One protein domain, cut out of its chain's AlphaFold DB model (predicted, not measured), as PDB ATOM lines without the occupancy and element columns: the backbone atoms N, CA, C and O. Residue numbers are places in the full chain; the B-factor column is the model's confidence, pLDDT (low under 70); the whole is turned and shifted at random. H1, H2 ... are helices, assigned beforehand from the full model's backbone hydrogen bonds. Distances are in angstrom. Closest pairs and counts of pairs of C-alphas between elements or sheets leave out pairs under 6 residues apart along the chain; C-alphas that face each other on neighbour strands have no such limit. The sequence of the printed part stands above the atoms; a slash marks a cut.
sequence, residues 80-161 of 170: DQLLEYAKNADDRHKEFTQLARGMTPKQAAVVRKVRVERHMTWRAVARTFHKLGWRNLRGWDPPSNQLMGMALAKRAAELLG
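What this domain is: This is residues 80 to 161 of the 170 residues of an uncharacterized protein of marine sediment metagenome (UniProt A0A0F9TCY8). A long helix, H1, sticks out as an arm with its residues 80 to 88 from a small body of crossed helices, in which H4 is the core. H2, H3 and residues 92 to 100 of H1 pack on H4. The printed part has 82 residues, with four named helices in the order H1, H2, H3, H4 and no named strand, and its class is all helix. The whole is compact, with a radius of gyration of the C-alphas of 12.7 A, yet elongated in outline by the arm, spanning 42 by 25 by 22 A.

How they stand to each other: H1, residues 80 to 100, touches H4, residues 146 to 160, with residues 92 to 100 alone. Their closest C-alphas, those of Thr 97 and Ala 151, are 5.0 A apart, and they run the same way at a steep tilt of 38 degrees. H4 is the hub, touching three helices. H2, residues 105 to 117, touches H4 at a steep tilt of 64 degrees, opposite ways; the closest C-alphas, of Ala 108 and Ala 156, are 4.2 A apart. H3, residues 122 to 132, touches H4 about perpendicular, at 81 degrees, with the closest C-alphas, of Trp 122 and Gly 149, 4.2 A apart. H2 touches H3 with residues 111 to 115 alone; the closest C-alphas, of Arg 115 and Val 125, are 6.4 A apart. H1 is apart from H2 and H3. In H1, H2, H3 and H4 every O i to N i+4 pair is within hydrogen-bond range.

Where its parts are: H1 is 30.1 A long from C-alpha 80 at (-52.138, 13.689, 43.201) to C-alpha 100. H2 is 16.9 A long, H3 15.5 A and H4 21.2 A, ending at C-alpha 160 at (-46.429, -8.038, 10.591).

The domain as a whole: Without residues 80 to 88, which stand free, the body spans 28 by 22 by 20 A. The printed part has no cut. The link from H3 to H4, residues 133 to 145, is long; the other two are tight. No printed residue is under 70 in pLDDT.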
ATOM      1  N   ASP A  80     -53.531  14.132  43.100       80.56
ATOM      2  CA  ASP A  80     -52.138  13.689  43.201       80.56
ATOM      3  C   ASP A  80     -52.007  12.166  43.065       80.56
ATOM      4  O   ASP A  80     -51.138  11.688  42.337       80.56
ATOM      5  N   GLN A  81     -52.911  11.394  43.680       81.00
ATOM      6  CA  GLN A  81     -52.941   9.934  43.524       81.00
ATOM      7  C   GLN A  81     -53.270   9.519  42.088       81.00
ATOM      8  O   GLN A  81     -52.680   8.572  41.569       81.00
ATOM      9  N   LEU A  82     -54.183  10.229  41.420       81.44
ATOM     10  CA  LEU A  82     -54.488   9.982  40.011       81.44
ATOM     11  C   LEU A  82     -53.266  10.240  39.122       81.44
ATOM     12  O   LEU A  82     -52.955   9.414  38.263       81.44
ATOM     13  N   LEU A  83     -52.551  11.347  39.343       82.38
ATOM     14  CA  LEU A  83     -51.318  11.668  38.617       82.38
ATOM     15  C   LEU A  83     -50.220  10.631  38.872       82.38
ATOM     16  O   LEU A  83     -49.549  10.198  37.932       82.38
ATOM     17  N   GLU A  84     -50.053  10.200  40.121       89.31
ATOM     18  CA  GLU A  84     -49.101   9.154  40.490       89.31
ATOM     19  C   GLU A  84     -49.425   7.829  39.788       89.31
ATOM     20  O   GLU A  84     -48.549   7.215  39.175       89.31
ATOM     21  N   TYR A  85     -50.688   7.400  39.807       87.12
ATOM     22  CA  TYR A  85     -51.109   6.170  39.140       87.12
ATOM     23  C   TYR A  85     -50.984   6.252  37.621       87.12
ATOM     24  O   TYR A  85     -50.551   5.276  37.005       87.12
ATOM     25  N   ALA A  86     -51.291   7.403  37.020       84.88
ATOM     26  CA  ALA A  86     -51.092   7.622  35.591       84.88
ATOM     27  C   ALA A  86     -49.608   7.489  35.218       84.88
ATOM     28  O   ALA A  86     -49.264   6.746  34.298       84.88
ATOM     29  N   LYS A  87     -48.715   8.122  35.989       90.88
ATOM     30  CA  LYS A  87     -47.267   8.002  35.794       90.88
ATOM     31  C   LYS A  87     -46.788   6.555  35.940       90.88
ATOM     32  O   LYS A  87     -46.047   6.064  35.092       90.88
ATOM     33  N   ASN A  88     -47.241   5.855  36.980       90.19
ATOM     34  CA  ASN A  88     -46.886   4.456  37.210       90.19
ATOM     35  C   ASN A  88     -47.368   3.549  36.066       90.19
ATOM     36  O   ASN A  88     -46.649   2.631  35.665       90.19
ATOM     37  N   ALA A  89     -48.559   3.807  35.517       88.94
ATOM     38  CA  ALA A  89     -49.079   3.087  34.359       88.94
ATOM     39  C   ALA A  89     -48.234   3.348  33.101       88.94
ATOM     40  O   ALA A  89     -47.885   2.396  32.399       88.94
ATOM     41  N   ASP A  90     -47.848   4.600  32.851       90.75
ATOM     42  CA  ASP A  90     -46.997   4.979  31.719       90.75
ATOM     43  C   ASP A  90     -45.616   4.327  31.788       90.75
ATOM     44  O   ASP A  90     -45.138   3.750  30.805       90.75
ATOM     45  N   ASP A  91     -44.967   4.389  32.950       93.44
ATOM     46  CA  ASP A  91     -43.644   3.804  33.143       93.44
ATOM     47  C   ASP A  91     -43.701   2.280  32.998       93.44
ATOM     48  O   ASP A  91     -42.903   1.688  32.264       93.44
ATOM     49  N   ARG A  92     -44.740   1.644  33.551       92.88
ATOM     50  CA  ARG A  92     -44.974   0.210  33.373       92.88
ATOM     51  C   ARG A  92     -45.233  -0.170  31.915       92.88
ATOM     52  O   ARG A  92     -44.739  -1.193  31.436       92.88
ATOM     53  N   HIS A  93     -45.994   0.636  31.182       92.56
ATOM     54  CA  HIS A  93     -46.264   0.387  29.770       92.56
ATOM     55  C   HIS A  93     -44.991   0.504  28.913       92.56
ATOM     56  O   HIS A  93     -44.787  -0.301  27.995       92.56
ATOM     57  N   LYS A  94     -44.086   1.442  29.232       95.06
ATOM     58  CA  LYS A  94     -42.763   1.545  28.587       95.06
ATOM     59  C   LYS A  94     -41.907   0.307  28.848       95.06
ATOM     60  O   LYS A  94     -41.329  -0.228  27.902       95.06
ATOM     61  N   GLU A  95     -41.860  -0.178  30.090       94.62
ATOM     62  CA  GLU A  95     -41.145  -1.410  30.453       94.62
ATOM     63  C   GLU A  95     -41.648  -2.614  29.648       94.62
ATOM     64  O   GLU A  95     -40.857  -3.343  29.046       94.62
ATOM     65  N   PHE A  96     -42.966  -2.800  29.560       96.12
ATOM     66  CA  PHE A  96     -43.550  -3.897  28.787       96.12
ATOM     67  C   PHE A  96     -43.342  -3.754  27.285       96.12
ATOM     68  O   PHE A  96     -43.075  -4.745  26.607       96.12
ATOM     69  N   THR A  97     -43.389  -2.531  26.761       95.69
ATOM     70  CA  THR A  97     -43.031  -2.267  25.363       95.69
ATOM     71  C   THR A  97     -41.580  -2.664  25.096       95.69
ATOM     72  O   THR A  97     -41.296  -3.314  24.089       95.69
ATOM     73  N   GLN A  98     -40.658  -2.331  26.004       95.25
ATOM     74  CA  GLN A  98     -39.256  -2.725  25.903       95.25
ATOM     75  C   GLN A  98     -39.090  -4.247  25.971       95.25
ATOM     76  O   GLN A  98     -38.365  -4.812  25.154       95.25
ATOM     77  N   LEU A  99     -39.788  -4.916  26.890       94.81
ATOM     78  CA  LEU A  99     -39.776  -6.374  27.011       94.81
ATOM     79  C   LEU A  99     -40.283  -7.045  25.727       94.81
ATOM     80  O   LEU A  99     -39.641  -7.953  25.200       94.81
ATOM     81  N   ALA A 100     -41.387  -6.545  25.166       96.50
ATOM     82  CA  ALA A 100     -41.978  -7.055  23.935       96.50
ATOM     83  C   ALA A 100     -41.028  -6.961  22.728       96.50
ATOM     84  O   ALA A 100     -41.158  -7.765  21.807       96.50
ATOM     85  N   ARG A 101     -40.024  -6.064  22.721       95.56
ATOM     86  CA  ARG A 101     -39.052  -5.947  21.610       95.56
ATOM     87  C   ARG A 101     -38.320  -7.249  21.300       95.56
ATOM     88  O   ARG A 101     -37.959  -7.457  20.144       95.56
ATOM     89  N   GLY A 102     -38.150  -8.130  22.288       93.44
ATOM     90  CA  GLY A 102     -37.562  -9.457  22.097       93.44
ATOM     91  C   GLY A 102     -38.413 -10.415  21.254       93.44
ATOM     92  O   GLY A 102     -37.953 -11.519  20.963       93.44
ATOM     93  N   MET A 103     -39.643 -10.043  20.883       97.31
ATOM     94  CA  MET A 103     -40.572 -10.875  20.120       97.31
ATOM     95  C   MET A 103     -40.043 -11.192  18.716       97.31
ATOM     96  O   MET A 103     -39.620 -10.312  17.969       97.31
ATOM     97  N   THR A 104     -40.123 -12.466  18.341       96.69
ATOM     98  CA  THR A 104     -39.775 -12.951  16.995       96.69
ATOM     99  C   THR A 104     -40.978 -12.910  16.040       96.69
ATOM    100  O   THR A 104     -42.120 -12.950  16.501       96.69
ATOM    101  N   PRO A 105     -40.781 -12.946  14.706       97.12
ATOM    102  CA  PRO A 105     -41.894 -13.003  13.749       97.12
ATOM    103  C   PRO A 105     -42.828 -14.209  13.945       97.12
ATOM    104  O   PRO A 105     -44.046 -14.088  13.843       97.12
ATOM    105  N   LYS A 106     -42.280 -15.380  14.306       96.62
ATOM    106  CA  LYS A 106     -43.092 -16.570  14.623       96.62
ATOM    107  C   LYS A 106     -43.983 -16.332  15.842       96.62
ATOM    108  O   LYS A 106     -45.140 -16.734  15.848       96.62
ATOM    109  N   GLN A 107     -43.449 -15.669  16.865       97.12
ATOM    110  CA  GLN A 107     -44.210 -15.284  18.051       97.12
ATOM    111  C   GLN A 107     -45.285 -14.241  17.712       97.12
ATOM    112  O   GLN A 107     -46.421 -14.400  18.151       97.12
ATOM    113  N   ALA A 108     -44.968 -13.250  16.875       97.75
ATOM    114  CA  ALA A 108     -45.925 -12.255  16.393       97.75
ATOM    115  C   ALA A 108     -47.117 -12.899  15.669       97.75
ATOM    116  O   ALA A 108     -48.263 -12.575  15.971       97.75
ATOM    117  N   ALA A 109     -46.871 -13.885  14.801       97.50
ATOM    118  CA  ALA A 109     -47.939 -14.636  14.139       97.50
ATOM    119  C   ALA A 109     -48.855 -15.367  15.142       97.50
ATOM    120  O   ALA A 109     -50.074 -15.390  14.975       97.50
ATOM    121  N   VAL A 110     -48.292 -15.926  16.221       97.31
ATOM    122  CA  VAL A 110     -49.090 -16.552  17.290       97.31
ATOM    123  C   VAL A 110     -49.904 -15.508  18.056       97.31
ATOM    124  O   VAL A 110     -51.077 -15.757  18.329       97.31
ATOM    125  N   VAL A 111     -49.324 -14.344  18.377       97.69
ATOM    126  CA  VAL A 111     -50.035 -13.224  19.022       97.69
ATOM    127  C   VAL A 111     -51.205 -12.769  18.161       97.69
ATOM    128  O   VAL A 111     -52.324 -12.695  18.663       97.69
ATOM    129  N   ARG A 112     -50.981 -12.553  16.861       97.75
ATOM    130  CA  ARG A 112     -52.047 -12.200  15.922       97.75
ATOM    131  C   ARG A 112     -53.137 -13.259  15.894       97.75
ATOM    132  O   ARG A 112     -54.301 -12.920  16.039       97.75
ATOM    133  N   LYS A 113     -52.785 -14.541  15.801       97.19
ATOM    134  CA  LYS A 113     -53.772 -15.627  15.817       97.19
ATOM    135  C   LYS A 113     -54.647 -15.606  17.067       97.19
ATOM    136  O   LYS A 113     -55.858 -15.769  16.978       97.19
ATOM    137  N   VAL A 114     -54.067 -15.422  18.251       96.06
ATOM    138  CA  VAL A 114     -54.876 -15.416  19.478       96.06
ATOM    139  C   VAL A 114     -55.668 -14.120  19.651       96.06
ATOM    140  O   VAL A 114     -56.832 -14.185  20.036       96.06
ATOM    141  N   ARG A 115     -55.088 -12.959  19.326       96.38
ATOM    142  CA  ARG A 115     -55.770 -11.666  19.431       96.38
ATOM    143  C   ARG A 115     -56.878 -11.549  18.390       96.38
ATOM    144  O   ARG A 115     -58.018 -11.328  18.760       96.38
ATOM    145  N   VAL A 116     -56.538 -11.731  17.120       95.38
ATOM    146  CA  VAL A 116     -57.404 -11.451  15.972       95.38
ATOM    147  C   VAL A 116     -58.296 -12.631  15.617       95.38
ATOM    148  O   VAL A 116     -59.482 -12.436  15.435       95.38
ATOM    149  N   GLU A 117     -57.782 -13.858  15.520       93.62
ATOM    150  CA  GLU A 117     -58.611 -14.992  15.053       93.62
ATOM    151  C   GLU A 117     -59.397 -15.658  16.188       93.62
ATOM    152  O   GLU A 117     -60.389 -16.343  15.949       93.62
ATOM    153  N   ARG A 118     -58.939 -15.515  17.439       93.69
ATOM    154  CA  ARG A 118     -59.623 -16.072  18.622       93.69
ATOM    155  C   ARG A 118     -60.307 -15.015  19.483       93.69
ATOM    156  O   ARG A 118     -60.795 -15.373  20.554       93.69
ATOM    157  N   HIS A 119     -60.327 -13.764  19.029       94.75
ATOM    158  CA  HIS A 119     -61.014 -12.640  19.669       94.75
ATOM    159  C   HIS A 119     -60.622 -12.468  21.146       94.75
ATOM    160  O   HIS A 119     -61.474 -12.273  22.008       94.75
ATOM    161  N   MET A 120     -59.342 -12.646  21.489       95.94
ATOM    162  CA  MET A 120     -58.901 -12.565  22.887       95.94
ATOM    163  C   MET A 120     -58.689 -11.120  23.332       95.94
ATOM    164  O   MET A 120     -58.004 -10.353  22.649       95.94
ATOM    165  N   THR A 121     -59.180 -10.782  24.526       95.56
ATOM    166  CA  THR A 121     -58.885  -9.508  25.208       95.56
ATOM    167  C   THR A 121     -57.381  -9.356  25.451       95.56
ATOM    168  O   THR A 121     -56.632 -10.340  25.449       95.56
ATOM    169  N   TRP A 122     -56.894  -8.140  25.694       96.06
ATOM    170  CA  TRP A 122     -55.478  -7.929  26.010       96.06
ATOM    171  C   TRP A 122     -55.044  -8.714  27.258       96.06
ATOM    172  O   TRP A 122     -53.956  -9.294  27.275       96.06
ATOM    173  N   ARG A 123     -55.909  -8.826  28.274       95.50
ATOM    174  CA  ARG A 123     -55.636  -9.656  29.460       95.50
ATOM    175  C   ARG A 123     -55.535 -11.140  29.111       95.50
ATOM    176  O   ARG A 123     -54.596 -11.810  29.551       95.50
ATOM    177  N   ALA A 124     -56.440 -11.648  28.272       95.75
ATOM    178  CA  ALA A 124     -56.407 -13.030  27.796       95.75
ATOM    179  C   ALA A 124     -55.150 -13.329  26.958       95.75
ATOM    180  O   ALA A 124     -54.533 -14.390  27.126       95.75
ATOM    181  N   VAL A 125     -54.725 -12.383  26.115       96.44
ATOM    182  CA  VAL A 125     -53.448 -12.424  25.385       96.44
ATOM    183  C   VAL A 125     -52.290 -12.548  26.378       96.44
ATOM    184  O   VAL A 125     -51.564 -13.543  26.335       96.44
ATOM    185  N   ALA A 126     -52.156 -11.609  27.321       96.56
ATOM    186  CA  ALA A 126     -51.082 -11.618  28.316       96.56
ATOM    187  C   ALA A 126     -51.033 -12.949  29.083       96.56
ATOM    188  O   ALA A 126     -49.999 -13.619  29.111       96.56
ATOM    189  N   ARG A 127     -52.176 -13.414  29.600       95.44
ATOM    190  CA  ARG A 127     -52.262 -14.678  30.342       95.44
ATOM    191  C   ARG A 127     -51.826 -15.875  29.503       95.44
ATOM    192  O   ARG A 127     -51.134 -16.761  30.009       95.44
ATOM    193  N   THR A 128     -52.238 -15.922  28.239       94.75
ATOM    194  CA  THR A 128     -51.875 -17.004  27.317       94.75
ATOM    195  C   THR A 128     -50.362 -17.068  27.133       94.75
ATOM    196  O   THR A 128     -49.771 -18.138  27.280       94.75
ATOM    197  N   PHE A 129     -49.712 -15.929  26.892       93.31
ATOM    198  CA  PHE A 129     -48.264 -15.892  26.680       93.31
ATOM    199  C   PHE A 129     -47.458 -16.090  27.960       93.31
ATOM    200  O   PHE A 129     -46.394 -16.708  27.911       93.31
ATOM    201  N   HIS A 130     -47.998 -15.685  29.110       94.12
ATOM    202  CA  HIS A 130     -47.411 -16.019  30.404       94.12
ATOM    203  C   HIS A 130     -47.348 -17.544  30.596       94.12
ATOM    204  O   HIS A 130     -46.306 -18.086  30.963       94.12
ATOM    205  N   LYS A 131     -48.435 -18.262  30.270       92.12
ATOM    206  CA  LYS A 131     -48.501 -19.734  30.356       92.12
ATOM    207  C   LYS A 131     -47.575 -20.443  29.366       92.12
ATOM    208  O   LYS A 131     -47.018 -21.482  29.703       92.12
ATOM    209  N   LEU A 132     -47.395 -19.894  28.164       90.00
ATOM    210  CA  LEU A 132     -46.467 -20.447  27.167       90.00
ATOM    211  C   LEU A 132     -44.992 -20.304  27.579       90.00
ATOM    212  O   LEU A 132     -44.132 -20.992  27.031       90.00
ATOM    213  N   GLY A 133     -44.685 -19.428  28.542       87.56
ATOM    214  CA  GLY A 133     -43.385 -19.381  29.206       87.56
ATOM    215  C   GLY A 133     -42.217 -18.970  28.306       87.56
ATOM    216  O   GLY A 133     -41.084 -19.398  28.561       87.56
ATOM    217  N   TRP A 134     -42.464 -18.155  27.274       86.00
ATOM    218  CA  TRP A 134     -41.455 -17.695  26.315       86.00
ATOM    219  C   TRP A 134     -40.294 -16.985  27.008       86.00
ATOM    220  O   TRP A 134     -40.454 -15.886  27.527       86.00
ATOM    221  N   ARG A 135     -39.115 -17.622  27.008       85.00
ATOM    222  CA  ARG A 135     -37.937 -17.179  27.778       85.00
ATOM    223  C   ARG A 135     -37.543 -15.729  27.495       85.00
ATOM    224  O   ARG A 135     -37.201 -15.018  28.428       85.00
ATOM    225  N   ASN A 136     -37.634 -15.303  26.237       85.38
ATOM    226  CA  ASN A 136     -37.264 -13.964  25.779       85.38
ATOM    227  C   ASN A 136     -38.241 -12.856  26.195       85.38
ATOM    228  O   ASN A 136     -37.883 -11.693  26.075       85.38
ATOM    229  N   LEU A 137     -39.447 -13.200  26.656       86.50
ATOM    230  CA  LEU A 137     -40.461 -12.227  27.064       86.50
ATOM    231  C   LEU A 137     -40.820 -12.336  28.551       86.50
ATOM    232  O   LEU A 137     -41.776 -11.703  28.961       86.50
ATOM    233  N   ARG A 138     -40.107 -13.129  29.363       84.38
ATOM    234  CA  ARG A 138     -40.419 -13.306  30.797       84.38
ATOM    235  C   ARG A 138     -40.163 -12.035  31.608       84.38
ATOM    236  O   ARG A 138     -39.292 -11.248  31.262       84.38
ATOM    237  N   GLY A 139     -40.846 -11.922  32.749       86.19
ATOM    238  CA  GLY A 139     -40.549 -10.900  33.759       86.19
ATOM    239  C   GLY A 139     -41.670  -9.897  34.008       86.19
ATOM    240  O   GLY A 139     -41.386  -8.788  34.444       86.19
ATOM    241  N   TRP A 140     -42.926 -10.263  33.740       93.12
ATOM    242  CA  TRP A 140     -44.073  -9.436  34.102       93.12
ATOM    243  C   TRP A 140     -45.000 -10.153  35.078       93.12
ATOM    244  O   TRP A 140     -45.109 -11.377  35.066       93.12
ATOM    245  N   ASP A 141     -45.688  -9.351  35.880       90.06
ATOM    246  CA  ASP A 141     -46.744  -9.752  36.801       90.06
ATOM    247  C   ASP A 141     -47.809  -8.626  36.826       90.06
ATOM    248  O   ASP A 141     -47.476  -7.464  36.541       90.06
ATOM    249  N   PRO A 142     -49.097  -8.916  37.078       92.69
ATOM    250  CA  PRO A 142     -49.717 -10.242  37.094       92.69
ATOM    251  C   PRO A 142     -49.678 -10.936  35.718       92.69
ATOM    252  O   PRO A 142     -49.557 -10.267  34.688       92.69
ATOM    253  N   PRO A 143     -49.886 -12.267  35.638       93.81
ATOM    254  CA  PRO A 143     -49.920 -12.996  34.367       93.81
ATOM    255  C   PRO A 143     -50.899 -12.425  33.331       93.81
ATOM    256  O   PRO A 143     -50.652 -12.522  32.134       93.81
ATOM    257  N   SER A 144     -51.997 -11.818  33.791       93.62
ATOM    258  CA  SER A 144     -53.057 -11.197  32.977       93.62
ATOM    259  C   SER A 144     -52.944  -9.671  32.878       93.62
ATOM    260  O   SER A 144     -53.945  -8.979  32.713       93.62
ATOM    261  N   ASN A 145     -51.734  -9.119  33.007       94.69
ATOM    262  CA  ASN A 145     -51.527  -7.675  32.956       94.69
ATOM    263  C   ASN A 145     -51.971  -7.087  31.600       94.69
ATOM    264  O   ASN A 145     -51.433  -7.438  30.548       94.69
ATOM    265  N   GLN A 146     -52.946  -6.173  31.636       93.75
ATOM    266  CA  GLN A 146     -53.537  -5.561  30.443       93.75
ATOM    267  C   GLN A 146     -52.508  -4.779  29.617       93.75
ATOM    268  O   GLN A 146     -52.467  -4.943  28.400       93.75
ATOM    269  N   LEU A 147     -51.636  -3.997  30.266       95.31
ATOM    270  CA  LEU A 147     -50.602  -3.208  29.586       95.31
ATOM    271  C   LEU A 147     -49.593  -4.108  28.866       95.31
ATOM    272  O   LEU A 147     -49.142  -3.782  27.769       95.31
ATOM    273  N   MET A 148     -49.276  -5.271  29.441       96.56
ATOM    274  CA  MET A 148     -48.440  -6.263  28.761       96.56
ATOM    275  C   MET A 148     -49.157  -6.843  27.536       96.56
ATOM    276  O   MET A 148     -48.550  -6.995  26.478       96.56
ATOM    277  N   GLY A 149     -50.455  -7.135  27.648       96.69
ATOM    278  CA  GLY A 149     -51.279  -7.582  26.523       96.69
ATOM    279  C   GLY A 149     -51.293  -6.590  25.360       96.69
ATOM    280  O   GLY A 149     -51.097  -6.989  24.210       96.69
ATOM    281  N   MET A 150     -51.444  -5.299  25.672       96.94
ATOM    282  CA  MET A 150     -51.356  -4.197  24.708       96.94
ATOM    283  C   MET A 150     -49.974  -4.139  24.052       96.94
ATOM    284  O   MET A 150     -49.877  -4.110  22.826       96.94
ATOM    285  N   ALA A 151     -48.896  -4.196  24.844       97.31
ATOM    286  CA  ALA A 151     -47.526  -4.169  24.334       97.31
ATOM    287  C   ALA A 151     -47.224  -5.351  23.391       97.31
ATOM    288  O   ALA A 151     -46.607  -5.166  22.340       97.31
ATOM    289  N   LEU A 152     -47.696  -6.557  23.729       97.50
ATOM    290  CA  LEU A 152     -47.568  -7.745  22.879       97.50
ATOM    291  C   LEU A 152     -48.315  -7.574  21.553       97.50
ATOM    292  O   LEU A 152     -47.744  -7.834  20.497       97.50
ATOM    293  N   ALA A 153     -49.575  -7.136  21.600       97.56
ATOM    294  CA  ALA A 153     -50.391  -6.932  20.406       97.56
ATOM    295  C   ALA A 153     -49.807  -5.836  19.502       97.56
ATOM    296  O   ALA A 153     -49.649  -6.058  18.303       97.56
ATOM    297  N   LYS A 154     -49.383  -4.707  20.083       97.75
ATOM    298  CA  LYS A 154     -48.714  -3.625  19.355       97.75
ATOM    299  C   LYS A 154     -47.462  -4.120  18.642       97.75
ATOM    300  O   LYS A 154     -47.308  -3.909  17.442       97.75
ATOM    301  N   ARG A 155     -46.585  -4.826  19.359       97.88
ATOM    302  CA  ARG A 155     -45.345  -5.337  18.774       97.88
ATOM    303  C   ARG A 155     -45.592  -6.380  17.686       97.88
ATOM    304  O   ARG A 155     -44.855  -6.428  16.703       97.88
ATOM    305  N   ALA A 156     -46.606  -7.224  17.861       98.12
ATOM    306  CA  ALA A 156     -46.976  -8.207  16.858       98.12
ATOM    307  C   ALA A 156     -47.473  -7.540  15.570       98.12
ATOM    308  O   ALA A 156     -47.015  -7.923  14.497       98.12
ATOM    309  N   ALA A 157     -48.334  -6.523  15.680       97.88
ATOM    310  CA  ALA A 157     -48.797  -5.739  14.538       97.88
ATOM    311  C   ALA A 157     -47.618  -5.088  13.790       97.88
ATOM    312  O   ALA A 157     -47.479  -5.281  12.585       97.88
ATOM    313  N   GLU A 158     -46.691  -4.441  14.511       97.81
ATOM    314  CA  GLU A 158     -45.476  -3.844  13.928       97.81
ATOM    315  C   GLU A 158     -44.636  -4.859  13.134       97.81
ATOM    316  O   GLU A 158     -44.209  -4.580  12.016       97.81
ATOM    317  N   LEU A 159     -44.395  -6.051  13.695       98.12
ATOM    318  CA  LEU A 159     -43.608  -7.106  13.041       98.12
ATOM    319  C   LEU A 159     -44.296  -7.705  11.807       98.12
ATOM    320  O   LEU A 159     -43.624  -8.321  10.981       98.12
ATOM    321  N   LEU A 160     -45.615  -7.552  11.703       97.62
ATOM    322  CA  LEU A 160     -46.429  -8.038  10.591       97.62
ATOM    323  C   LEU A 160     -46.771  -6.931   9.581       97.62
ATOM    324  O   LEU A 160     -47.417  -7.219   8.579       97.62
ATOM    325  N   GLY A 161     -46.315  -5.694   9.811       97.44
ATOM    326  CA  GLY A 161     -46.625  -4.550   8.952       97.44
ATOM    327  C   GLY A 161     -48.080  -4.078   9.053       97.44
ATOM    328  O   GLY A 161     -48.582  -3.455   8.124       97.44
TER     329      GLY A 161